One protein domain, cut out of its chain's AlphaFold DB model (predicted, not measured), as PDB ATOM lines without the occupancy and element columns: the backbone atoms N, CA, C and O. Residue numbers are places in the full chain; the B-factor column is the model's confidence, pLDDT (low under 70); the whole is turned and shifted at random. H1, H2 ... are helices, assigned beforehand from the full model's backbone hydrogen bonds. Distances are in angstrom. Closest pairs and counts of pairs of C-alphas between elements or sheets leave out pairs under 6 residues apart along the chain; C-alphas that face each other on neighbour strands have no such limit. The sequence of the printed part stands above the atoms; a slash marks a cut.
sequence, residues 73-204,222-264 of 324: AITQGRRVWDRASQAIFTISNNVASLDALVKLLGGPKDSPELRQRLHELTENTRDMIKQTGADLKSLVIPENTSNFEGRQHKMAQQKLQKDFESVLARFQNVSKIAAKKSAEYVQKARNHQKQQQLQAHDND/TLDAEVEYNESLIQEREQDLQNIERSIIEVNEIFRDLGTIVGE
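What this domain is: This is residues 73 to 204 and 222 to 264 of the 324 residues of the protein "t-SNARE" of Rhizoclosmatium globosum (UniProt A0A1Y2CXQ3). This is a long, slender rod of four helices in an up-and-down bundle, each helix running against the one before it in the chain. H3 runs nearly the whole length of the rod; the shorter hairpin of H1 and H2 packs on its residues 157 to 178, while H4 runs back along H3 and packs also on H2, and H3 from residue 179 on reaches past the residues that touch H1 and H2. The printed part has 175 residues with four named helices, H1, H2, H3 and H4 in that order, and no named strand; the class is all helix. The whole is loose, with a radius of gyration of the C-alphas of 22.0 A, and spans 85 by 26 by 22 A.

How they stand to each other: H1, residues 73 to 104, and H2, residues 112 to 138, form a helical hairpin. They touch at a shallow tilt of 26 degrees, opposite ways, with the closest C-alphas, those of Ala 84 and Thr 132, 5.3 A apart. H1 touches H3, residues 148 to 204, at a shallow tilt of 31 degrees, the same way; the closest C-alphas are those of Val 95 and Phe 171, 5.6 A apart. H3 touches H1 with residues 160 to 178 alone. H2 and H3 are also a helical hairpin, at a shallow tilt of 30 degrees, opposite ways. They touch with 4 pairs of C-alphas within 8 A, the closest being those of Leu 136 and Gln 161 at 7.1 A, and H3 takes part with residues 157 to 175 alone. H4, residues 222 to 261, touches H2 at a shallow tilt of 18 degrees, the same way, with the closest C-alphas, those of Arg 126 and Ser 247, 6.2 A apart. H3 and H4 touch at a shallow tilt of 23 degrees, opposite ways; the closest C-alphas are those of Ala 179 and Leu 241, 5.6 A apart. H1 and H4 are apart. In H1, H2 and H4 every O i to N i+4 pair is within hydrogen-bond range; in H3 51 of 53 are.

Where its parts are: H1 begins at C-alpha 73, (25.916, 15.621, 17.770), and is 46.6 A long from first to last C-alpha. H2 is 39.6 A long. H3 is 84.6 A long, from C-alpha 148 at (9.812, 18.061, 24.759) to C-alpha 204. H4 is 59.2 A long and ends at C-alpha 261, (26.927, 21.933, 37.311).

The domain as a whole: The two C-alphas farthest apart, those of Asn 147 and Asp 204, are 85.0 A apart. Residues 205 to 221 are not printed, and C-alphas 204 and 222 are 16.3 A apart across this cut. The links from H1 to H2 and from H2 to H3 are short. The mean pLDDT of the printed part is 83.0; it is under 70 at residues 73 to 75, 141 to 146, 148 to 150, 199 to 204 and 261 to 264.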
ATOM      1  N   ALA A  73      25.901  15.081  16.408       62.06
ATOM      2  CA  ALA A  73      25.916  15.621  17.770       62.06
ATOM      3  C   ALA A  73      24.965  14.855  18.706       62.06
ATOM      4  O   ALA A  73      25.349  14.476  19.813       62.06
ATOM      5  N   ILE A  74      23.758  14.531  18.230       65.38
ATOM      6  CA  ILE A  74      22.772  13.727  18.975       65.38
ATOM      7  C   ILE A  74      23.298  12.302  19.206       65.38
ATOM      8  O   ILE A  74      23.201  11.756  20.308       65.38
ATOM      9  N   THR A  75      23.915  11.707  18.181       69.69
ATOM     10  CA  THR A  75      24.520  10.370  18.287       69.69
ATOM     11  C   THR A  75      25.720  10.369  19.237       69.69
ATOM     12  O   THR A  75      25.916   9.411  19.985       69.69
ATOM     13  N   GLN A  76      26.515  11.442  19.247       73.94
ATOM     14  CA  GLN A  76      27.651  11.603  20.150       73.94
ATOM     15  C   GLN A  76      27.194  11.761  21.605       73.94
ATOM     16  O   GLN A  76      27.701  11.042  22.462       73.94
ATOM     17  N   GLY A  77      26.190  12.599  21.876       77.50
ATOM     18  CA  GLY A  77      25.618  12.753  23.217       77.50
ATOM     19  C   GLY A  77      25.050  11.442  23.770       77.50
ATOM     20  O   GLY A  77      25.322  11.085  24.913       77.50
ATOM     21  N   ARG A  78      24.349  10.656  22.939       80.12
ATOM     22  CA  ARG A  78      23.841   9.335  23.349       80.12
ATOM     23  C   ARG A  78      24.967   8.374  23.739       80.12
ATOM     24  O   ARG A  78      24.882   7.733  24.776       80.12
ATOM     25  N   ARG A  79      26.050   8.319  22.957       85.88
ATOM     26  CA  ARG A  79      27.207   7.462  23.270       85.88
ATOM     27  C   ARG A  79      27.869   7.844  24.588       85.88
ATOM     28  O   ARG A  79      28.226   6.965  25.362       85.88
ATOM     29  N   VAL A  80      28.048   9.142  24.840       88.19
ATOM     30  CA  VAL A  80      28.628   9.617  26.103       88.19
ATOM     31  C   VAL A  80      27.718   9.251  27.280       88.19
ATOM     32  O   VAL A  80      28.212   8.795  28.306       88.19
ATOM     33  N   TRP A  81      26.397   9.359  27.111       88.50
ATOM     34  CA  TRP A  81      25.428   8.932  28.121       88.50
ATOM     35  C   TRP A  81      25.530   7.433  28.429       88.50
ATOM     36  O   TRP A  81      25.640   7.063  29.597       88.50
ATOM     37  N   ASP A  82      25.560   6.581  27.398       89.06
ATOM     38  CA  ASP A  82      25.654   5.125  27.568       89.06
ATOM     39  C   ASP A  82      26.940   4.744  28.318       89.06
ATOM     40  O   ASP A  82      26.908   3.952  29.263       89.06
ATOM     41  N   ARG A  83      28.071   5.368  27.954       92.19
ATOM     42  CA  ARG A  83      29.354   5.168  28.643       92.19
ATOM     43  C   ARG A  83      29.296   5.603  30.101       92.19
ATOM     44  O   ARG A  83      29.719   4.839  30.964       92.19
ATOM     45  N   ALA A  84      28.766   6.792  30.384       91.69
ATOM     46  CA  ALA A  84      28.663   7.303  31.746       91.69
ATOM     47  C   ALA A  84      27.748   6.419  32.612       91.69
ATOM     48  O   ALA A  84      28.112   6.074  33.732       91.69
ATOM     49  N   SER A  85      26.605   5.973  32.084       91.69
ATOM     50  CA  SER A  85      25.698   5.063  32.796       91.69
ATOM     51  C   SER A  85      26.352   3.717  33.109       91.69
ATOM     52  O   SER A  85      26.307   3.257  34.255       91.69
ATOM     53  N   GLN A  86      27.026   3.114  32.127       94.19
ATOM     54  CA  GLN A  86      27.749   1.864  32.331       94.19
ATOM     55  C   GLN A  86      28.909   2.031  33.324       94.19
ATOM     56  O   GLN A  86      29.128   1.162  34.171       94.19
ATOM     57  N   ALA A  87      29.631   3.150  33.254       94.62
ATOM     58  CA  ALA A  87      30.716   3.451  34.174       94.62
ATOM     59  C   ALA A  87      30.204   3.600  35.612       94.62
ATOM     60  O   ALA A  87      30.748   2.954  36.500       94.62
ATOM     61  N   ILE A  88      29.117   4.343  35.848       93.69
ATOM     62  CA  ILE A  88      28.511   4.510  37.182       93.69
ATOM     63  C   ILE A  88      28.123   3.160  37.793       93.69
ATOM     64  O   ILE A  88      28.398   2.910  38.968       93.69
ATOM     65  N   PHE A  89      27.526   2.267  36.999       92.69
ATOM     66  CA  PHE A  89      27.185   0.922  37.461       92.69
ATOM     67  C   PHE A  89      28.430   0.126  37.874       92.69
ATOM     68  O   PHE A  89      28.467  -0.461  38.958       92.69
ATOM     69  N   THR A  90      29.474   0.147  37.046       93.94
ATOM     70  CA  THR A  90      30.741  -0.532  37.345       93.94
ATOM     71  C   THR A  90      31.428   0.061  38.575       93.94
ATOM     72  O   THR A  90      31.831  -0.692  39.455       93.94
ATOM     73  N   ILE A  91      31.488   1.391  38.703       93.19
ATOM     74  CA  ILE A  91      32.047   2.075  39.878       93.19
ATOM     75  C   ILE A  91      31.280   1.647  41.135       93.19
ATOM     76  O   ILE A  91      31.900   1.296  42.133       93.19
ATOM     77  N   SER A  92      29.946   1.586  41.096       93.12
ATOM     78  CA  SER A  92      29.136   1.109  42.229       93.12
ATOM     79  C   SER A  92      29.510  -0.317  42.665       93.12
ATOM     80  O   SER A  92      29.651  -0.588  43.863       93.12
ATOM     81  N   ASN A  93      29.734  -1.223  41.707       93.31
ATOM     82  CA  ASN A  93      30.158  -2.600  41.984       93.31
ATOM     83  C   ASN A  93      31.589  -2.670  42.532       93.31
ATOM     84  O   ASN A  93      31.858  -3.422  43.476       93.31
ATOM     85  N   ASN A  94      32.498  -1.862  41.984       92.94
ATOM     86  CA  ASN A  94      33.861  -1.750  42.487       92.94
ATOM     87  C   ASN A  94      33.866  -1.225  43.925       92.94
ATOM     88  O   ASN A  94      34.539  -1.796  44.772       92.94
ATOM     89  N   VAL A  95      33.056  -0.209  44.242       91.88
ATOM     90  CA  VAL A  95      32.914   0.338  45.602       91.88
ATOM     91  C   VAL A  95      32.398  -0.713  46.585       91.88
ATOM     92  O   VAL A  95      32.897  -0.798  47.704       91.88
ATOM     93  N   ALA A  96      31.429  -1.544  46.185       90.81
ATOM     94  CA  ALA A  96      30.961  -2.651  47.022       90.81
ATOM     95  C   ALA A  96      32.063  -3.698  47.269       90.81
ATOM     96  O   ALA A  96      32.202  -4.214  48.377       90.81
ATOM     97  N   SER A  97      32.874  -3.978  46.248       90.31
ATOM     98  CA  SER A  97      34.017  -4.888  46.357       90.31
ATOM     99  C   SER A  97      35.137  -4.298  47.225       90.31
ATOM    100  O   SER A  97      35.689  -5.009  48.062       90.31
ATOM    101  N   LEU A  98      35.426  -2.998  47.100       90.94
ATOM    102  CA  LEU A  98      36.356  -2.272  47.967       90.94
ATOM    103  C   LEU A  98      35.914  -2.342  49.425       90.94
ATOM    104  O   LEU A  98      36.725  -2.674  50.280       90.94
ATOM    105  N   ASP A  99      34.636  -2.105  49.716       89.31
ATOM    106  CA  ASP A  99      34.102  -2.200  51.079       89.31
ATOM    107  C   ASP A  99      34.314  -3.601  51.679       89.31
ATOM    108  O   ASP A  99      34.735  -3.741  52.830       89.31
ATOM    109  N   ALA A 100      34.103  -4.655  50.884       88.25
ATOM    110  CA  ALA A 100      34.374  -6.026  51.308       88.25
ATOM    111  C   ALA A 100      35.868  -6.266  51.601       88.25
ATOM    112  O   ALA A 100      36.195  -6.851  52.634       88.25
ATOM    113  N   LEU A 101      36.775  -5.783  50.744       88.94
ATOM    114  CA  LEU A 101      38.226  -5.896  50.958       88.94
ATOM    115  C   LEU A 101      38.669  -5.107  52.202       88.94
ATOM    116  O   LEU A 101      39.370  -5.633  53.063       88.94
ATOM    117  N   VAL A 102      38.186  -3.874  52.361       88.44
ATOM    118  CA  VAL A 102      38.492  -3.006  53.507       88.44
ATOM    119  C   VAL A 102      38.024  -3.627  54.821       88.44
ATOM    120  O   VAL A 102      38.703  -3.498  55.841       88.44
ATOM    121  N   LYS A 103      36.893  -4.339  54.840       87.25
ATOM    122  CA  LYS A 103      36.421  -5.061  56.035       87.25
ATOM    123  C   LYS A 103      37.378  -6.165  56.475       87.25
ATOM    124  O   LYS A 103      37.541  -6.352  57.679       87.25
ATOM    125  N   LEU A 104      38.032  -6.835  55.530       86.69
ATOM    126  CA  LEU A 104      39.003  -7.899  55.792       86.69
ATOM    127  C   LEU A 104      40.387  -7.364  56.198       86.69
ATOM    128  O   LEU A 104      41.134  -8.071  56.874       86.69
ATOM    129  N   LEU A 105      40.703  -6.114  55.845       82.69
ATOM    130  CA  LEU A 105      41.959  -5.450  56.199       82.69
ATOM    131  C   LEU A 105      42.136  -5.357  57.725       82.69
ATOM    132  O   LEU A 105      41.243  -4.862  58.430       82.69
ATOM    133  N   GLY A 106      43.287  -5.822  58.222       73.69
ATOM    134  CA  GLY A 106      43.611  -5.897  59.650       73.69
ATOM    135  C   GLY A 106      42.956  -7.059  60.411       73.69
ATOM    136  O   GLY A 106      43.074  -7.118  61.633       73.69
ATOM    137  N   GLY A 107      42.248  -7.958  59.720       79.50
ATOM    138  CA  GLY A 107      41.678  -9.176  60.296       79.50
ATOM    139  C   GLY A 107      42.570 -10.416  60.110       79.50
ATOM    140  O   GLY A 107      43.616 -10.345  59.472       79.50
ATOM    141  N   PRO A 108      42.135 -11.596  60.586       70.94
ATOM    142  CA  PRO A 108      42.893 -12.851  60.466       70.94
ATOM    143  C   PRO A 108      43.018 -13.383  59.027       70.94
ATOM    144  O   PRO A 108      43.741 -14.344  58.790       70.94
ATOM    145  N   LYS A 109      42.285 -12.798  58.073       78.31
ATOM    146  CA  LYS A 109      42.338 -13.123  56.636       78.31
ATOM    147  C   LYS A 109      43.051 -12.044  55.815       78.31
ATOM    148  O   LYS A 109      42.903 -12.016  54.597       78.31
ATOM    149  N   ASP A 110      43.734 -11.115  56.474       80.50
ATOM    150  CA  ASP A 110      44.530 -10.104  55.790       80.50
ATOM    151  C   ASP A 110      45.727 -10.774  55.094       80.50
ATOM    152  O   ASP A 110      46.386 -11.631  55.681       80.50
ATOM    153  N   SER A 111      45.978 -10.417  53.835       84.88
ATOM    154  CA  SER A 111      47.029 -11.010  53.003       84.88
ATOM    155  C   SER A 111      47.607  -9.969  52.033       84.88
ATOM    156  O   SER A 111      46.890  -9.029  51.672       84.88
ATOM    157  N   PRO A 112      48.876 -10.102  51.601       82.69
ATOM    158  CA  PRO A 112      49.482  -9.210  50.604       82.69
ATOM    159  C   PRO A 112      48.651  -9.113  49.315       82.69
ATOM    160  O   PRO A 112      48.413  -8.018  48.816       82.69
ATOM    161  N   GLU A 113      48.074 -10.216  48.841       87.56
ATOM    162  CA  GLU A 113      47.256 -10.243  47.621       87.56
ATOM    163  C   GLU A 113      45.950  -9.451  47.776       87.56
ATOM    164  O   GLU A 113      45.497  -8.780  46.846       87.56
ATOM    165  N   LEU A 114      45.326  -9.509  48.958       88.56
ATOM    166  CA  LEU A 114      44.121  -8.735  49.261       88.56
ATOM    167  C   LEU A 114      44.411  -7.234  49.213       88.56
ATOM    168  O   LEU A 114      43.594  -6.455  48.719       88.56
ATOM    169  N   ARG A 115      45.580  -6.848  49.725       85.81
ATOM    170  CA  ARG A 115      46.055  -5.466  49.804       85.81
ATOM    171  C   ARG A 115      46.379  -4.924  48.415       85.81
ATOM    172  O   ARG A 115      45.846  -3.878  48.053       85.81
ATOM    173  N   GLN A 116      47.102  -5.693  47.603       88.69
ATOM    174  CA  GLN A 116      47.345  -5.361  46.199       88.69
ATOM    175  C   GLN A 116      46.027  -5.185  45.434       88.69
ATOM    176  O   GLN A 116      45.821  -4.186  44.747       88.69
ATOM    177  N   ARG A 117      45.076  -6.111  45.607       90.88
ATOM    178  CA  ARG A 117      43.760  -6.004  44.964       90.88
ATOM    179  C   ARG A 117      42.986  -4.764  45.417       90.88
ATOM    180  O   ARG A 117      42.265  -4.173  44.616       90.88
ATOM    181  N   LEU A 118      43.099  -4.373  46.687       90.81
ATOM    182  CA  LEU A 118      42.508  -3.138  47.207       90.81
ATOM    183  C   LEU A 118      43.132  -1.914  46.530       90.81
ATOM    184  O   LEU A 118      42.386  -1.019  46.126       90.81
ATOM    185  N   HIS A 119      44.456  -1.892  46.375       90.88
ATOM    186  CA  HIS A 119      45.171  -0.819  45.689       90.88
ATOM    187  C   HIS A 119      44.722  -0.691  44.224       90.88
ATOM    188  O   HIS A 119      44.205   0.354  43.824       90.88
ATOM    189  N   GLU A 120      44.807  -1.778  43.452       93.06
ATOM    190  CA  GLU A 120      44.414  -1.813  42.038       93.06
ATOM    191  C   GLU A 120      42.954  -1.392  41.833       93.06
ATOM    192  O   GLU A 120      42.632  -0.614  40.932       93.06
ATOM    193  N   LEU A 121      42.055  -1.885  42.688       93.75
ATOM    194  CA  LEU A 121      40.638  -1.569  42.585       93.75
ATOM    195  C   LEU A 121      40.352  -0.113  42.971       93.75
ATOM    196  O   LEU A 121      39.497   0.513  42.346       93.75
ATOM    197  N   THR A 122      41.059   0.438  43.962       92.69
ATOM    198  CA  THR A 122      40.957   1.859  44.334       92.69
ATOM    199  C   THR A 122      41.363   2.742  43.162       92.69
ATOM    200  O   THR A 122      40.602   3.631  42.777       92.69
ATOM    201  N   GLU A 123      42.512   2.446  42.552       93.25
ATOM    202  CA  GLU A 123      43.069   3.220  41.443       93.25
ATOM    203  C   GLU A 123      42.184   3.147  40.193       93.25
ATOM    204  O   GLU A 123      41.785   4.175  39.645       93.25
ATOM    205  N   ASN A 124      41.766   1.939  39.803       94.88
ATOM    206  CA  ASN A 124      40.849   1.748  38.679       94.88
ATOM    207  C   ASN A 124      39.530   2.510  38.886       94.88
ATOM    208  O   ASN A 124      39.033   3.181  37.980       94.88
ATOM    209  N   THR A 125      38.971   2.443  40.096       95.00
ATOM    210  CA  THR A 125      37.709   3.118  40.423       95.00
ATOM    211  C   THR A 125      37.856   4.635  40.364       95.00
ATOM    212  O   THR A 125      36.982   5.312  39.822       95.00
ATOM    213  N   ARG A 126      38.973   5.174  40.862       94.75
ATOM    214  CA  ARG A 126      39.319   6.599  40.786       94.75
ATOM    215  C   ARG A 126      39.423   7.081  39.335       94.75
ATOM    216  O   ARG A 126      38.854   8.121  39.002       94.75
ATOM    217  N   ASP A 127      40.065   6.317  38.455       95.19
ATOM    218  CA  ASP A 127      40.175   6.662  37.030       95.19
ATOM    219  C   ASP A 127      38.818   6.655  36.324       95.19
ATOM    220  O   ASP A 127      38.484   7.584  35.579       95.19
ATOM    221  N   MET A 128      37.985   5.651  36.607       95.19
ATOM    222  CA  MET A 128      36.617   5.604  36.089       95.19
ATOM    223  C   MET A 128      35.790   6.796  36.571       95.19
ATOM    224  O   MET A 128      35.033   7.377  35.791       95.19
ATOM    225  N   ILE A 129      35.944   7.188  37.838       95.00
ATOM    226  CA  ILE A 129      35.301   8.371  38.410       95.00
ATOM    227  C   ILE A 129      35.730   9.638  37.654       95.00
ATOM    228  O   ILE A 129      34.869  10.408  37.225       95.00
ATOM    229  N   LYS A 130      37.030   9.833  37.413       94.31
ATOM    230  CA  LYS A 130      37.542  10.980  36.643       94.31
ATOM    231  C   LYS A 130      36.932  11.053  35.248       94.31
ATOM    232  O   LYS A 130      36.400  12.095  34.859       94.31
ATOM    233  N   GLN A 131      36.958   9.939  34.517       93.88
ATOM    234  CA  GLN A 131      36.410   9.881  33.163       93.88
ATOM    235  C   GLN A 131      34.895  10.126  33.152       93.88
ATOM    236  O   GLN A 131      34.395  10.868  32.309       93.88
ATOM    237  N   THR A 132      34.166   9.552  34.108       93.81
ATOM    238  CA  THR A 132      32.710   9.723  34.226       93.81
ATOM    239  C   THR A 132      32.342  11.170  34.542       93.81
ATOM    240  O   THR A 132      31.397  11.703  33.964       93.81
ATOM    241  N   GLY A 133      33.108  11.842  35.408       91.50
ATOM    242  CA  GLY A 133      32.925  13.264  35.694       91.50
ATOM    243  C   GLY A 133      33.121  14.142  34.454       91.50
ATOM    244  O   GLY A 133      32.335  15.060  34.218       91.50
ATOM    245  N   ALA A 134      34.124  13.840  33.623       90.69
ATOM    246  CA  ALA A 134      34.345  14.533  32.351       90.69
ATOM    247  C   ALA A 134      33.216  14.269  31.337       90.69
ATOM    248  O   ALA A 134      32.719  15.203  30.704       90.69
ATOM    249  N   ASP A 135      32.765  13.019  31.226       90.19
ATOM    250  CA  ASP A 135      31.642  12.637  30.369       90.19
ATOM    251  C   ASP A 135      30.358  13.374  30.798       90.19
ATOM    252  O   ASP A 135      29.698  13.995  29.964       90.19
ATOM    253  N   LEU A 136      30.052  13.423  32.100       88.56
ATOM    254  CA  LEU A 136      28.902  14.155  32.642       88.56
ATOM    255  C   LEU A 136      28.968  15.665  32.401       88.56
ATOM    256  O   LEU A 136      27.940  16.264  32.091       88.56
ATOM    257  N   LYS A 137      30.156  16.273  32.492       86.69
ATOM    258  CA  LYS A 137      30.374  17.683  32.120       86.69
ATOM    259  C   LYS A 137      30.039  17.937  30.652       86.69
ATOM    260  O   LYS A 137      29.403  18.935  30.332       86.69
ATOM    261  N   SER A 138      30.431  17.029  29.761       84.94
ATOM    262  CA  SER A 138      30.159  17.166  28.324       84.94
ATOM    263  C   SER A 138      28.688  16.942  27.947       84.94
ATOM    264  O   SER A 138      28.252  17.388  26.888       84.94
ATOM    265  N   LEU A 139      27.917  16.279  28.817       80.38
ATOM    266  CA  LEU A 139      26.483  16.036  28.644       80.38
ATOM    267  C   LEU A 139      25.606  17.214  29.080       80.38
ATOM    268  O   LEU A 139      24.389  17.134  28.919       80.38
ATOM    269  N   VAL A 140      26.181  18.286  29.633       73.12
ATOM    270  CA  VAL A 140      25.414  19.447  30.096       73.12
ATOM    271  C   VAL A 140      24.785  20.178  28.915       73.12
ATOM    272  O   VAL A 140      25.461  20.865  28.150       73.12
ATOM    273  N   ILE A 141      23.467  20.021  28.769       67.88
ATOM    274  CA  ILE A 141      22.683  20.675  27.718       67.88
ATOM    275  C   ILE A 141      22.422  22.139  28.118       67.88
ATOM    276  O   ILE A 141      21.970  22.384  29.239       67.88
ATOM    277  N   PRO A 142      22.635  23.123  27.221       61.78
ATOM    278  CA  PRO A 142      22.281  24.517  27.476       61.78
ATOM    279  C   PRO A 142      20.784  24.693  27.785       61.78
ATOM    280  O   PRO A 142      19.925  24.144  27.089       61.78
ATOM    281  N   GLU A 143      20.483  25.530  28.782       56.31
ATOM    282  CA  GLU A 143      19.142  25.830  29.323       56.31
ATOM    283  C   GLU A 143      18.078  26.229  28.272       56.31
ATOM    284  O   GLU A 143      16.883  26.110  28.528       56.31
ATOM    285  N   ASN A 144      18.479  26.635  27.060       55.00
ATOM    286  CA  ASN A 144      17.584  27.109  25.996       55.00
ATOM    287  C   ASN A 144      16.887  26.012  25.164       55.00
ATOM    288  O   ASN A 144      16.167  26.331  24.217       55.00
ATOM    289  N   THR A 145      17.049  24.726  25.492       60.41
ATOM    290  CA  THR A 145      16.376  23.638  24.756       60.41
ATOM    291  C   THR A 145      14.963  23.403  25.303       60.41
ATOM    292  O   THR A 145      14.725  22.504  26.106       60.41
ATOM    293  N   SER A 146      13.997  24.217  24.868       58.19
ATOM    294  CA  SER A 146      12.592  24.173  25.318       58.19
ATOM    295  C   SER A 146      11.739  23.054  24.685       58.19
ATOM    296  O   SER A 146      10.550  22.914  24.996       58.19
ATOM    297  N   ASN A 147      12.335  22.206  23.841       70.56
ATOM    298  CA  ASN A 147      11.659  21.079  23.195       70.56
ATOM    299  C   ASN A 147      11.300  19.967  24.204       70.56
ATOM    300  O   ASN A 147      11.978  19.767  25.213       70.56
ATOM    301  N   PHE A 148      10.237  19.201  23.926       64.94
ATOM    302  CA  PHE A 148       9.812  18.061  24.759       64.94
ATOM    303  C   PHE A 148      10.928  17.013  24.940       64.94
ATOM    304  O   PHE A 148      11.147  16.542  26.055       64.94
ATOM    305  N   GLU A 149      11.693  16.728  23.883       66.56
ATOM    306  CA  GLU A 149      12.883  15.863  23.944       66.56
ATOM    307  C   GLU A 149      13.973  16.454  24.853       66.56
ATOM    308  O   GLU A 149      14.560  15.736  25.659       66.56
ATOM    309  N   GLY A 150      14.175  17.777  24.827       68.38
ATOM    310  CA  GLY A 150      15.117  18.477  25.709       68.38
ATOM    311  C   GLY A 150      14.783  18.315  27.195       68.38
ATOM    312  O   GLY A 150      15.678  18.098  28.011       68.38
ATOM    313  N   ARG A 151      13.489  18.318  27.553       70.38
ATOM    314  CA  ARG A 151      13.040  18.044  28.930       70.38
ATOM    315  C   ARG A 151      13.315  16.604  29.368       70.38
ATOM    316  O   ARG A 151      13.773  16.405  30.491       70.38
ATOM    317  N   GLN A 152      13.078  15.614  28.504       71.69
ATOM    318  CA  GLN A 152      13.394  14.213  28.817       71.69
ATOM    319  C   GLN A 152      14.902  13.997  28.988       71.69
ATOM    320  O   GLN A 152      15.329  13.354  29.947       71.69
ATOM    321  N   HIS A 153      15.711  14.594  28.109       73.44
ATOM    322  CA  HIS A 153      17.165  14.546  28.219       73.44
ATOM    323  C   HIS A 153      17.675  15.218  29.502       73.44
ATOM    324  O   HIS A 153      18.510  14.631  30.188       73.44
ATOM    325  N   LYS A 154      17.118  16.375  29.890       75.38
ATOM    326  CA  LYS A 154      17.463  17.063  31.147       75.38
ATOM    327  C   LYS A 154      17.154  16.202  32.376       75.38
ATOM    328  O   LYS A 154      18.002  16.068  33.253       75.38
ATOM    329  N   MET A 155      15.984  15.561  32.427       77.06
ATOM    330  CA  MET A 155      15.626  14.660  33.534       77.06
ATOM    331  C   MET A 155      16.542  13.430  33.609       77.06
ATOM    332  O   MET A 155      16.999  13.061  34.691       77.06
ATOM    333  N   ALA A 156      16.846  12.803  32.467       78.69
ATOM    334  CA  ALA A 156      17.759  11.662  32.413       78.69
ATOM    335  C   ALA A 156      19.189  12.045  32.834       78.69
ATOM    336  O   ALA A 156      19.854  11.279  33.529       78.69
ATOM    337  N   GLN A 157      19.645  13.239  32.452       79.81
ATOM    338  CA  GLN A 157      20.938  13.786  32.852       79.81
ATOM    339  C   GLN A 157      20.997  14.055  34.364       79.81
ATOM    340  O   GLN A 157      21.948  13.627  35.014       79.81
ATOM    341  N   GLN A 158      19.973  14.695  34.940       82.06
ATOM    342  CA  GLN A 158      19.886  14.944  36.385       82.06
ATOM    343  C   GLN A 158      19.896  13.643  37.191       82.06
ATOM    344  O   GLN A 158      20.581  13.543  38.208       82.06
ATOM    345  N   LYS A 159      19.173  12.619  36.720       83.81
ATOM    346  CA  LYS A 159      19.210  11.294  37.342       83.81
ATOM    347  C   LYS A 159      20.628  10.723  37.331       83.81
ATOM    348  O   LYS A 159      21.094  10.244  38.358       83.81
ATOM    349  N   LEU A 160      21.313  10.797  36.191       86.88
ATOM    350  CA  LEU A 160      22.668  10.273  36.040       86.88
ATOM    351  C   LEU A 160      23.673  10.995  36.951       86.88
ATOM    352  O   LEU A 160      24.525  10.352  37.555       86.88
ATOM    353  N   GLN A 161      23.536  12.315  37.089       87.25
ATOM    354  CA  GLN A 161      24.333  13.122  38.017       87.25
ATOM    355  C   GLN A 161      24.097  12.697  39.469       87.25
ATOM    356  O   GLN A 161      25.057  12.409  40.176       87.25
ATOM    357  N   LYS A 162      22.833  12.559  39.887       85.81
ATOM    358  CA  LYS A 162      22.481  12.115  41.244       85.81
ATOM    359  C   LYS A 162      22.990  10.703  41.554       85.81
ATOM    360  O   LYS A 162      23.497  10.446  42.645       85.81
ATOM    361  N   ASP A 163      22.868   9.783  40.596       87.94
ATOM    362  CA  ASP A 163      23.393   8.421  40.734       87.94
ATOM    363  C   ASP A 163      24.924   8.451  40.898       87.94
ATOM    364  O   ASP A 163      25.475   7.759  41.757       87.94
ATOM    365  N   PHE A 164      25.617   9.296  40.128       91.69
ATOM    366  CA  PHE A 164      27.063   9.466  40.238       91.69
ATOM    367  C   PHE A 164      27.487  10.076  41.580       91.69
ATOM    368  O   PHE A 164      28.380   9.534  42.224       91.69
ATOM    369  N   GLU A 165      26.817  11.129  42.056       89.75
ATOM    370  CA  GLU A 165      27.057  11.733  43.377       89.75
ATOM    371  C   GLU A 165      26.925  10.710  44.511       89.75
ATOM    372  O   GLU A 165      27.772  10.647  45.407       89.75
ATOM    373  N   SER A 166      25.897   9.856  44.448       89.06
ATOM    374  CA  SER A 166      25.698   8.783  45.425       89.06
ATOM    375  C   SER A 166      26.874   7.802  45.442       89.06
ATOM    376  O   SER A 166      27.379   7.430  46.506       89.06
ATOM    377  N   VAL A 167      27.349   7.398  44.261       90.75
ATOM    378  CA  VAL A 167      28.485   6.480  44.134       90.75
ATOM    379  C   VAL A 167      29.792   7.137  44.595       90.75
ATOM    380  O   VAL A 167      30.562   6.497  45.314       90.75
ATOM    381  N   LEU A 168      30.017   8.416  44.275       90.88
ATOM    382  CA  LEU A 168      31.166   9.194  44.750       90.88
ATOM    383  C   LEU A 168      31.219   9.267  46.278       90.88
ATOM    384  O   LEU A 168      32.266   9.004  46.873       90.88
ATOM    385  N   ALA A 169      30.092   9.577  46.922       88.88
ATOM    386  CA  ALA A 169      30.012   9.661  48.379       88.88
ATOM    387  C   ALA A 169      30.345   8.315  49.044       88.88
ATOM    388  O   ALA A 169      31.097   8.259  50.022       88.88
ATOM    389  N   ARG A 170      29.841   7.207  48.480       90.50
ATOM    390  CA  ARG A 170      30.162   5.853  48.953       90.50
ATOM    391  C   ARG A 170      31.641   5.519  48.764       90.50
ATOM    392  O   ARG A 170      32.262   5.037  49.709       90.50
ATOM    393  N   PHE A 171      32.211   5.805  47.590       92.56
ATOM    394  CA  PHE A 171      33.640   5.606  47.325       92.56
ATOM    395  C   PHE A 171      34.508   6.379  48.321       92.56
ATOM    396  O   PHE A 171      35.437   5.818  48.901       92.56
ATOM    397  N   GLN A 172      34.176   7.648  48.575       91.31
ATOM    398  CA  GLN A 172      34.916   8.489  49.509       91.31
ATOM    399  C   GLN A 172      34.861   7.933  50.939       91.31
ATOM    400  O   GLN A 172      35.878   7.931  51.633       91.31
ATOM    401  N   ASN A 173      33.699   7.451  51.388       91.25
ATOM    402  CA  ASN A 173      33.558   6.852  52.714       91.25
ATOM    403  C   ASN A 173      34.416   5.581  52.852       91.25
ATOM    404  O   ASN A 173      35.235   5.483  53.764       91.25
ATOM    405  N   VAL A 174      34.303   4.653  51.899       90.38
ATOM    406  CA  VAL A 174      35.104   3.417  51.888       90.38
ATOM    407  C   VAL A 174      36.602   3.730  51.853       90.38
ATOM    408  O   VAL A 174      37.363   3.153  52.627       90.38
ATOM    409  N   SER A 175      37.020   4.702  51.038       90.38
ATOM    410  CA  SER A 175      38.419   5.141  50.945       90.38
ATOM    411  C   SER A 175      38.930   5.732  52.261       90.38
ATOM    412  O   SER A 175      40.035   5.416  52.687       90.38
ATOM    413  N   LYS A 176      38.122   6.532  52.972       90.38
ATOM    414  CA  LYS A 176      38.487   7.057  54.303       90.38
ATOM    415  C   LYS A 176      38.686   5.939  55.325       90.38
ATOM    416  O   LYS A 176      39.628   5.989  56.113       90.38
ATOM    417  N   ILE A 177      37.819   4.926  55.312       90.25
ATOM    418  CA  ILE A 177      37.954   3.758  56.194       90.25
ATOM    419  C   ILE A 177      39.223   2.972  55.835       90.25
ATOM    420  O   ILE A 177      39.972   2.583  56.733       90.25
ATOM    421  N   ALA A 178      39.493   2.780  54.541       88.62
ATOM    422  CA  ALA A 178      40.700   2.121  54.048       88.62
ATOM    423  C   ALA A 178      41.976   2.853  54.490       88.62
ATOM    424  O   ALA A 178      42.888   2.223  55.029       88.62
ATOM    425  N   ALA A 179      42.010   4.180  54.333       89.56
ATOM    426  CA  ALA A 179      43.118   5.028  54.760       89.56
ATOM    427  C   ALA A 179      43.340   4.927  56.274       89.56
ATOM    428  O   ALA A 179      44.449   4.643  56.716       89.56
ATOM    429  N   LYS A 180      42.273   5.052  57.075       90.19
ATOM    430  CA  LYS A 180      42.359   4.931  58.537       90.19
ATOM    431  C   LYS A 180      42.948   3.584  58.965       90.19
ATOM    432  O   LYS A 180      43.878   3.551  59.764       90.19
ATOM    433  N   LYS A 181      42.444   2.475  58.415       87.69
ATOM    434  CA  LYS A 181      42.956   1.132  58.731       87.69
ATOM    435  C   LYS A 181      44.412   0.939  58.301       87.69
ATOM    436  O   LYS A 181      45.180   0.311  59.027       87.69
ATOM    437  N   SER A 182      44.791   1.477  57.144       87.31
ATOM    438  CA  SER A 182      46.166   1.391  56.637       87.31
ATOM    439  C   SER A 182      47.125   2.206  57.507       87.31
ATOM    440  O   SER A 182      48.171   1.697  57.899       87.31
ATOM    441  N   ALA A 183      46.726   3.412  57.919       89.00
ATOM    442  CA  ALA A 183      47.487   4.243  58.848       89.00
ATOM    443  C   ALA A 183      47.663   3.571  60.221       89.00
ATOM    444  O   ALA A 183      48.769   3.538  60.758       89.00
ATOM    445  N   GLU A 184      46.600   2.976  60.775       87.81
ATOM    446  CA  GLU A 184      46.679   2.218  62.032       87.81
ATOM    447  C   GLU A 184      47.644   1.026  61.930       87.81
ATOM    448  O   GLU A 184      48.356   0.728  62.891       87.81
ATOM    449  N   TYR A 185      47.690   0.346  60.780       84.44
ATOM    450  CA  TYR A 185      48.636  -0.743  60.539       84.44
ATOM    451  C   TYR A 185      50.081  -0.236  60.482       84.44
ATOM    452  O   TYR A 185      50.929  -0.760  61.203       84.44
ATOM    453  N   VAL A 186      50.347   0.806  59.687       88.06
ATOM    454  CA  VAL A 186      51.679   1.425  59.563       88.06
ATOM    455  C   VAL A 186      52.190   1.886  60.929       88.06
ATOM    456  O   VAL A 186      53.326   1.592  61.298       88.06
ATOM    457  N   GLN A 187      51.342   2.539  61.730       88.31
ATOM    458  CA  GLN A 187      51.714   2.971  63.079       88.31
ATOM    459  C   GLN A 187      52.043   1.797  64.006       88.31
ATOM    460  O   GLN A 187      53.045   1.840  64.718       88.31
ATOM    461  N   LYS A 188      51.226   0.735  64.002       86.19
ATOM    462  CA  LYS A 188      51.487  -0.463  64.816       86.19
ATOM    463  C   LYS A 188      52.787  -1.152  64.408       86.19
ATOM    464  O   LYS A 188      53.563  -1.517  65.285       86.19
ATOM    465  N   ALA A 189      53.033  -1.284  63.107       84.75
ATOM    466  CA  ALA A 189      54.240  -1.905  62.574       84.75
ATOM    467  C   ALA A 189      55.502  -1.109  62.953       84.75
ATOM    468  O   ALA A 189      56.436  -1.679  63.514       84.75
ATOM    469  N   ARG A 190      55.487   0.223  62.790       86.00
ATOM    470  CA  ARG A 190      56.599   1.094  63.220       86.00
ATOM    471  C   ARG A 190      56.851   1.038  64.727       86.00
ATOM    472  O   ARG A 190      58.000   1.002  65.159       86.00
ATOM    473  N   ASN A 191      55.792   1.026  65.538       85.19
ATOM    474  CA  ASN A 191      55.933   0.925  66.991       85.19
ATOM    475  C   ASN A 191      56.538  -0.422  67.408       85.19
ATOM    476  O   ASN A 191      57.365  -0.451  68.316       85.19
ATOM    477  N   HIS A 192      56.158  -1.513  66.737       83.44
ATOM    478  CA  HIS A 192      56.719  -2.836  66.994       83.44
ATOM    479  C   HIS A 192      58.210  -2.901  66.638       83.44
ATOM    480  O   HIS A 192      59.009  -3.310  67.474       83.44
ATOM    481  N   GLN A 193      58.593  -2.395  65.462       82.38
ATOM    482  CA  GLN A 193      59.993  -2.319  65.030       82.38
ATOM    483  C   GLN A 193      60.844  -1.478  65.993       82.38
ATOM    484  O   GLN A 193      61.926  -1.890  66.404       82.38
ATOM    485  N   LYS A 194      60.325  -0.327  66.445       83.75
ATOM    486  CA  LYS A 194      61.004   0.507  67.448       83.75
ATOM    487  C   LYS A 194      61.184  -0.225  68.781       83.75
ATOM    488  O   LYS A 194      62.207  -0.061  69.437       83.75
ATOM    489  N   GLN A 195      60.196  -1.013  69.199       82.31
ATOM    490  CA  GLN A 195      60.263  -1.767  70.449       82.31
ATOM    491  C   GLN A 195      61.255  -2.937  70.366       82.31
ATOM    492  O   GLN A 195      61.970  -3.172  71.334       82.31
ATOM    493  N   GLN A 196      61.350  -3.609  69.213       76.69
ATOM    494  CA  GLN A 196      62.374  -4.626  68.953       76.69
ATOM    495  C   GLN A 196      63.790  -4.027  68.983       76.69
ATOM    496  O   GLN A 196      64.663  -4.574  69.647       76.69
ATOM    497  N   GLN A 197      64.007  -2.865  68.356       74.19
ATOM    498  CA  GLN A 197      65.305  -2.174  68.400       74.19
ATOM    499  C   GLN A 197      65.704  -1.748  69.821       74.19
ATOM    500  O   GLN A 197      66.859  -1.897  70.203       74.19
ATOM    501  N   LEU A 198      64.754  -1.259  70.627       75.25
ATOM    502  CA  LEU A 198      65.012  -0.908  72.031       75.25
ATOM    503  C   LEU A 198      65.384  -2.138  72.876       75.25
ATOM    504  O   LEU A 198      66.274  -2.048  73.712       75.25
ATOM    505  N   GLN A 199      64.739  -3.287  72.641       68.56
ATOM    506  CA  GLN A 199      65.071  -4.545  73.324       68.56
ATOM    507  C   GLN A 199      66.418  -5.128  72.875       68.56
ATOM    508  O   GLN A 199      67.097  -5.760  73.676       68.56
ATOM    509  N   ALA A 200      66.817  -4.921  71.618       64.88
ATOM    510  CA  ALA A 200      68.136  -5.322  71.134       64.88
ATOM    511  C   ALA A 200      69.259  -4.485  71.772       64.88
ATOM    512  O   ALA A 200      70.300  -5.033  72.114       64.88
ATOM    513  N   HIS A 201      69.031  -3.185  71.994       59.66
ATOM    514  CA  HIS A 201      70.039  -2.283  72.563       59.66
ATOM    515  C   HIS A 201      70.255  -2.481  74.078       59.66
ATOM    516  O   HIS A 201      71.386  -2.398  74.536       59.66
ATOM    517  N   ASP A 202      69.209  -2.823  74.847       58.22
ATOM    518  CA  ASP A 202      69.314  -3.114  76.298       58.22
ATOM    519  C   ASP A 202      70.100  -4.411  76.612       58.22
ATOM    520  O   ASP A 202      70.579  -4.597  77.733       58.22
ATOM    521  N   ASN A 203      70.230  -5.323  75.640       55.47
ATOM    522  CA  ASN A 203      70.999  -6.564  75.797       55.47
ATOM    523  C   ASN A 203      72.501  -6.386  75.502       55.47
ATOM    524  O   ASN A 203      73.295  -7.201  75.965       55.47
ATOM    525  N   ASP A 204      72.894  -5.331  74.780       53.25
ATOM    526  CA  ASP A 204      74.287  -5.082  74.361       53.25
ATOM    527  C   ASP A 204      75.138  -4.458  75.494       53.25
ATOM    528  O   ASP A 204      76.351  -4.636  75.550       53.25
ATOM    529  N   THR A 222      69.960 -12.372  61.347       70.88
ATOM    530  CA  THR A 222      68.547 -12.764  61.191       70.88
ATOM    531  C   THR A 222      67.573 -11.662  61.603       70.88
ATOM    532  O   THR A 222      66.544 -11.497  60.947       70.88
ATOM    533  N   LEU A 223      67.899 -10.898  62.650       72.31
ATOM    534  CA  LEU A 223      67.099  -9.755  63.088       72.31
ATOM    535  C   LEU A 223      67.152  -8.626  62.057       72.31
ATOM    536  O   LEU A 223      66.111  -8.064  61.730       72.31
ATOM    537  N   ASP A 224      68.326  -8.345  61.494       73.25
ATOM    538  CA  ASP A 224      68.487  -7.334  60.446       73.25
ATOM    539  C   ASP A 224      67.686  -7.697  59.186       73.25
ATOM    540  O   ASP A 224      66.963  -6.853  58.653       73.25
ATOM    541  N   ALA A 225      67.720  -8.962  58.754       74.38
ATOM    542  CA  ALA A 225      66.923  -9.430  57.618       74.38
ATOM    543  C   ALA A 225      65.403  -9.346  57.878       74.38
ATOM    544  O   ALA A 225      64.628  -9.021  56.975       74.38
ATOM    545  N   GLU A 226      64.958  -9.623  59.107       74.00
ATOM    546  CA  GLU A 226      63.551  -9.483  59.502       74.00
ATOM    547  C   GLU A 226      63.116  -8.010  59.553       74.00
ATOM    548  O   GLU A 226      62.016  -7.668  59.107       74.00
ATOM    549  N   VAL A 227      63.980  -7.124  60.056       78.12
ATOM    550  CA  VAL A 227      63.744  -5.676  60.085       78.12
ATOM    551  C   VAL A 227      63.645  -5.118  58.667       78.12
ATOM    552  O   VAL A 227      62.686  -4.402  58.384       78.12
ATOM    553  N   GLU A 228      64.560  -5.485  57.768       77.88
ATOM    554  CA  GLU A 228      64.539  -5.045  56.367       77.88
ATOM    555  C   GLU A 228      63.261  -5.508  55.648       77.88
ATOM    556  O   GLU A 228      62.588  -4.723  54.972       77.88
ATOM    557  N   TYR A 229      62.858  -6.768  55.847       76.19
ATOM    558  CA  TYR A 229      61.606  -7.282  55.293       76.19
ATOM    559  C   TYR A 229      60.385  -6.516  55.824       76.19
ATOM    560  O   TYR A 229      59.529  -6.084  55.044       76.19
ATOM    561  N   ASN A 230      60.311  -6.291  57.139       80.56
ATOM    562  CA  ASN A 230      59.222  -5.536  57.756       80.56
ATOM    563  C   ASN A 230      59.187  -4.077  57.278       80.56
ATOM    564  O   ASN A 230      58.105  -3.540  57.037       80.56
ATOM    565  N   GLU A 231      60.346  -3.448  57.092       84.31
ATOM    566  CA  GLU A 231      60.457  -2.083  56.584       84.31
ATOM    567  C   GLU A 231      59.955  -1.976  55.140       84.31
ATOM    568  O   GLU A 231      59.168  -1.076  54.836       84.31
ATOM    569  N   SER A 232      60.296  -2.942  54.280       84.38
ATOM    570  CA  SER A 232      59.784  -2.994  52.905       84.38
ATOM    571  C   SER A 232      58.251  -3.078  52.864       84.38
ATOM    572  O   SER A 232      57.599  -2.350  52.111       84.38
ATOM    573  N   LEU A 233      57.654  -3.883  53.750       81.12
ATOM    574  CA  LEU A 233      56.206  -4.021  53.861       81.12
ATOM    575  C   LEU A 233      55.559  -2.730  54.379       81.12
ATOM    576  O   LEU A 233      54.504  -2.323  53.895       81.12
ATOM    577  N   ILE A 234      56.176  -2.067  55.362       85.44
ATOM    578  CA  ILE A 234      55.714  -0.768  55.870       85.44
ATOM    579  C   ILE A 234      55.750   0.282  54.758       85.44
ATOM    580  O   ILE A 234      54.787   1.035  54.609       85.44
ATOM    581  N   GLN A 235      56.821   0.319  53.965       87.88
ATOM    582  CA  GLN A 235      56.977   1.259  52.860       87.88
ATOM    583  C   GLN A 235      55.903   1.055  51.784       87.88
ATOM    584  O   GLN A 235      55.283   2.029  51.353       87.88
ATOM    585  N   GLU A 236      55.631  -0.194  51.399       83.50
ATOM    586  CA  GLU A 236      54.537  -0.533  50.479       83.50
ATOM    587  C   GLU A 236      53.195   0.001  51.007       83.50
ATOM    588  O   GLU A 236      52.429   0.641  50.281       83.50
ATOM    589  N   ARG A 237      52.932  -0.159  52.311       82.12
ATOM    590  CA  ARG A 237      51.698   0.356  52.926       82.12
ATOM    591  C   ARG A 237      51.606   1.868  52.979       82.12
ATOM    592  O   ARG A 237      50.509   2.411  52.852       82.12
ATOM    593  N   GLU A 238      52.718   2.546  53.208       89.06
ATOM    594  CA  GLU A 238      52.771   4.005  53.191       89.06
ATOM    595  C   GLU A 238      52.423   4.529  51.791       89.06
ATOM    596  O   GLU A 238      51.641   5.470  51.650       89.06
ATOM    597  N   GLN A 239      52.941   3.874  50.748       88.12
ATOM    598  CA  GLN A 239      52.622   4.204  49.363       88.12
ATOM    599  C   GLN A 239      51.137   3.971  49.051       88.12
ATOM    600  O   GLN A 239      50.483   4.849  48.484       88.12
ATOM    601  N   ASP A 240      50.575   2.831  49.459       84.06
ATOM    602  CA  ASP A 240      49.138   2.557  49.328       84.06
ATOM    603  C   ASP A 240      48.287   3.636  50.005       84.06
ATOM    604  O   ASP A 240      47.329   4.144  49.416       84.06
ATOM    605  N   LEU A 241      48.653   4.013  51.232       89.56
ATOM    606  CA  LEU A 241      47.966   5.044  52.001       89.56
ATOM    607  C   LEU A 241      47.980   6.388  51.265       89.56
ATOM    608  O   LEU A 241      46.919   6.985  51.076       89.56
ATOM    609  N   GLN A 242      49.143   6.824  50.777       91.69
ATOM    610  CA  GLN A 242      49.274   8.064  50.002       91.69
ATOM    611  C   GLN A 242      48.407   8.051  48.734       91.69
ATOM    612  O   GLN A 242      47.820   9.070  48.358       91.69
ATOM    613  N   ASN A 243      48.288   6.900  48.071       89.44
ATOM    614  CA  ASN A 243      47.446   6.752  46.884       89.44
ATOM    615  C   ASN A 243      45.949   6.847  47.218       89.44
ATOM    616  O   ASN A 243      45.194   7.514  46.501       89.44
ATOM    617  N   ILE A 244      45.513   6.250  48.331       90.00
ATOM    618  CA  ILE A 244      44.131   6.385  48.816       90.00
ATOM    619  C   ILE A 244      43.840   7.848  49.190       90.00
ATOM    620  O   ILE A 244      42.793   8.382  48.822       90.00
ATOM    621  N   GLU A 245      44.766   8.530  49.865       91.56
ATOM    622  CA  GLU A 245      44.625   9.946  50.225       91.56
ATOM    623  C   GLU A 245      44.508  10.847  48.994       91.56
ATOM    624  O   GLU A 245      43.593  11.672  48.912       91.56
ATOM    625  N   ARG A 246      45.367  10.635  47.988       92.06
ATOM    626  CA  ARG A 246      45.275  11.326  46.696       92.06
ATOM    627  C   ARG A 246      43.914  11.100  46.043       92.06
ATOM    628  O   ARG A 246      43.284  12.057  45.600       92.06
ATOM    629  N   SER A 247      43.433   9.857  46.042       89.50
ATOM    630  CA  SER A 247      42.121   9.504  45.488       89.50
ATOM    631  C   SER A 247      40.986  10.262  46.181       89.50
ATOM    632  O   SER A 247      40.070  10.743  45.519       89.50
ATOM    633  N   ILE A 248      41.045  10.423  47.508       89.06
ATOM    634  CA  ILE A 248      40.040  11.175  48.277       89.06
ATOM    635  C   ILE A 248      40.035  12.658  47.889       89.06
ATOM    636  O   ILE A 248      38.955  13.246  47.775       89.06
ATOM    637  N   ILE A 249      41.213  13.261  47.706       91.19
ATOM    638  CA  ILE A 249      41.353  14.675  47.329       91.19
ATOM    639  C   ILE A 249      40.775  14.903  45.930       91.19
ATOM    640  O   ILE A 249      39.887  15.736  45.767       91.19
ATOM    641  N   GLU A 250      41.200  14.112  44.947       90.00
ATOM    642  CA  GLU A 250      40.743  14.244  43.558       90.00
ATOM    643  C   GLU A 250      39.233  14.006  43.421       90.00
ATOM    644  O   GLU A 250      38.537  14.718  42.698       90.00
ATOM    645  N   VAL A 251      38.686  13.034  44.157       88.44
ATOM    646  CA  VAL A 251      37.237  12.815  44.185       88.44
ATOM    647  C   VAL A 251      36.502  13.999  44.813       88.44
ATOM    648  O   VAL A 251      35.410  14.340  44.357       88.44
ATOM    649  N   ASN A 252      37.081  14.666  45.815       87.12
ATOM    650  CA  ASN A 252      36.488  15.877  46.382       87.12
ATOM    651  C   ASN A 252      36.417  17.015  45.357       87.12
ATOM    652  O   ASN A 252      35.416  17.727  45.321       87.12
ATOM    653  N   GLU A 253      37.442  17.171  44.521       89.44
ATOM    654  CA  GLU A 253      37.450  18.160  43.439       89.44
ATOM    655  C   GLU A 253      36.330  17.877  42.434       89.44
ATOM    656  O   GLU A 253      35.529  18.762  42.137       89.44
ATOM    657  N   ILE A 254      36.181  16.620  42.006       87.81
ATOM    658  CA  ILE A 254      35.084  16.208  41.116       87.81
ATOM    659  C   ILE A 254      33.723  16.471  41.767       87.81
ATOM    660  O   ILE A 254      32.800  16.935  41.100       87.81
ATOM    661  N   PHE A 255      33.593  16.211  43.068       84.81
ATOM    662  CA  PHE A 255      32.359  16.458  43.810       84.81
ATOM    663  C   PHE A 255      31.975  17.945  43.808       84.81
ATOM    664  O   PHE A 255      30.815  18.290  43.591       84.81
ATOM    665  N   ARG A 256      32.953  18.841  43.997       84.75
ATOM    666  CA  ARG A 256      32.734  20.295  43.910       84.75
ATOM    667  C   ARG A 256      32.347  20.712  42.500       84.75
ATOM    668  O   ARG A 256      31.387  21.460  42.333       84.75
ATOM    669  N   ASP A 257      33.048  20.192  41.502       82.25
ATOM    670  CA  ASP A 257      32.772  20.491  40.103       82.25
ATOM    671  C   ASP A 257      31.351  20.070  39.704       82.25
ATOM    672  O   ASP A 257      30.668  20.814  39.003       82.25
ATOM    673  N   LEU A 258      30.859  18.926  40.187       77.88
ATOM    674  CA  LEU A 258      29.466  18.507  39.985       77.88
ATOM    675  C   LEU A 258      28.475  19.449  40.666       77.88
ATOM    676  O   LEU A 258      27.494  19.844  40.038       77.88
ATOM    677  N   GLY A 259      28.765  19.878  41.897       73.19
ATOM    678  CA  GLY A 259      27.945  20.856  42.611       73.19
ATOM    679  C   GLY A 259      27.809  22.190  41.868       73.19
ATOM    680  O   GLY A 259      26.776  22.840  41.966       73.19
ATOM    681  N   THR A 260      28.805  22.587  41.067       71.25
ATOM    682  CA  THR A 260      28.693  23.783  40.207       71.25
ATOM    683  C   THR A 260      27.851  23.564  38.947       71.25
ATOM    684  O   THR A 260      27.292  24.517  38.410       71.25
ATOM    685  N   ILE A 261      27.740  22.317  38.476       66.12
ATOM    686  CA  ILE A 261      26.927  21.933  37.311       66.12
ATOM    687  C   ILE A 261      25.451  21.782  37.703       66.12
ATOM    688  O   ILE A 261      24.560  22.008  36.884       66.12
ATOM    689  N   VAL A 262      25.189  21.412  38.956       60.00
ATOM    690  CA  VAL A 262      23.847  21.272  39.521       60.00
ATOM    691  C   VAL A 262      23.495  22.554  40.275       60.00
ATOM    692  O   VAL A 262      23.728  22.683  41.473       60.00
ATOM    693  N   GLY A 263      22.919  23.532  39.575       52.47
ATOM    694  CA  GLY A 263      22.256  24.652  40.243       52.47
ATOM    695  C   GLY A 263      21.145  24.139  41.172       52.47
ATOM    696  O   GLY A 263      20.273  23.400  40.724       52.47
ATOM    697  N   GLU A 264      21.209  24.533  42.448       49.09
ATOM    698  CA  GLU A 264      20.239  24.272  43.526       49.09
ATOM    699  C   GLU A 264      19.942  22.793  43.854       49.09
ATOM    700  O   GLU A 264      18.899  22.242  43.507       49.09
TER     701      GLU A 264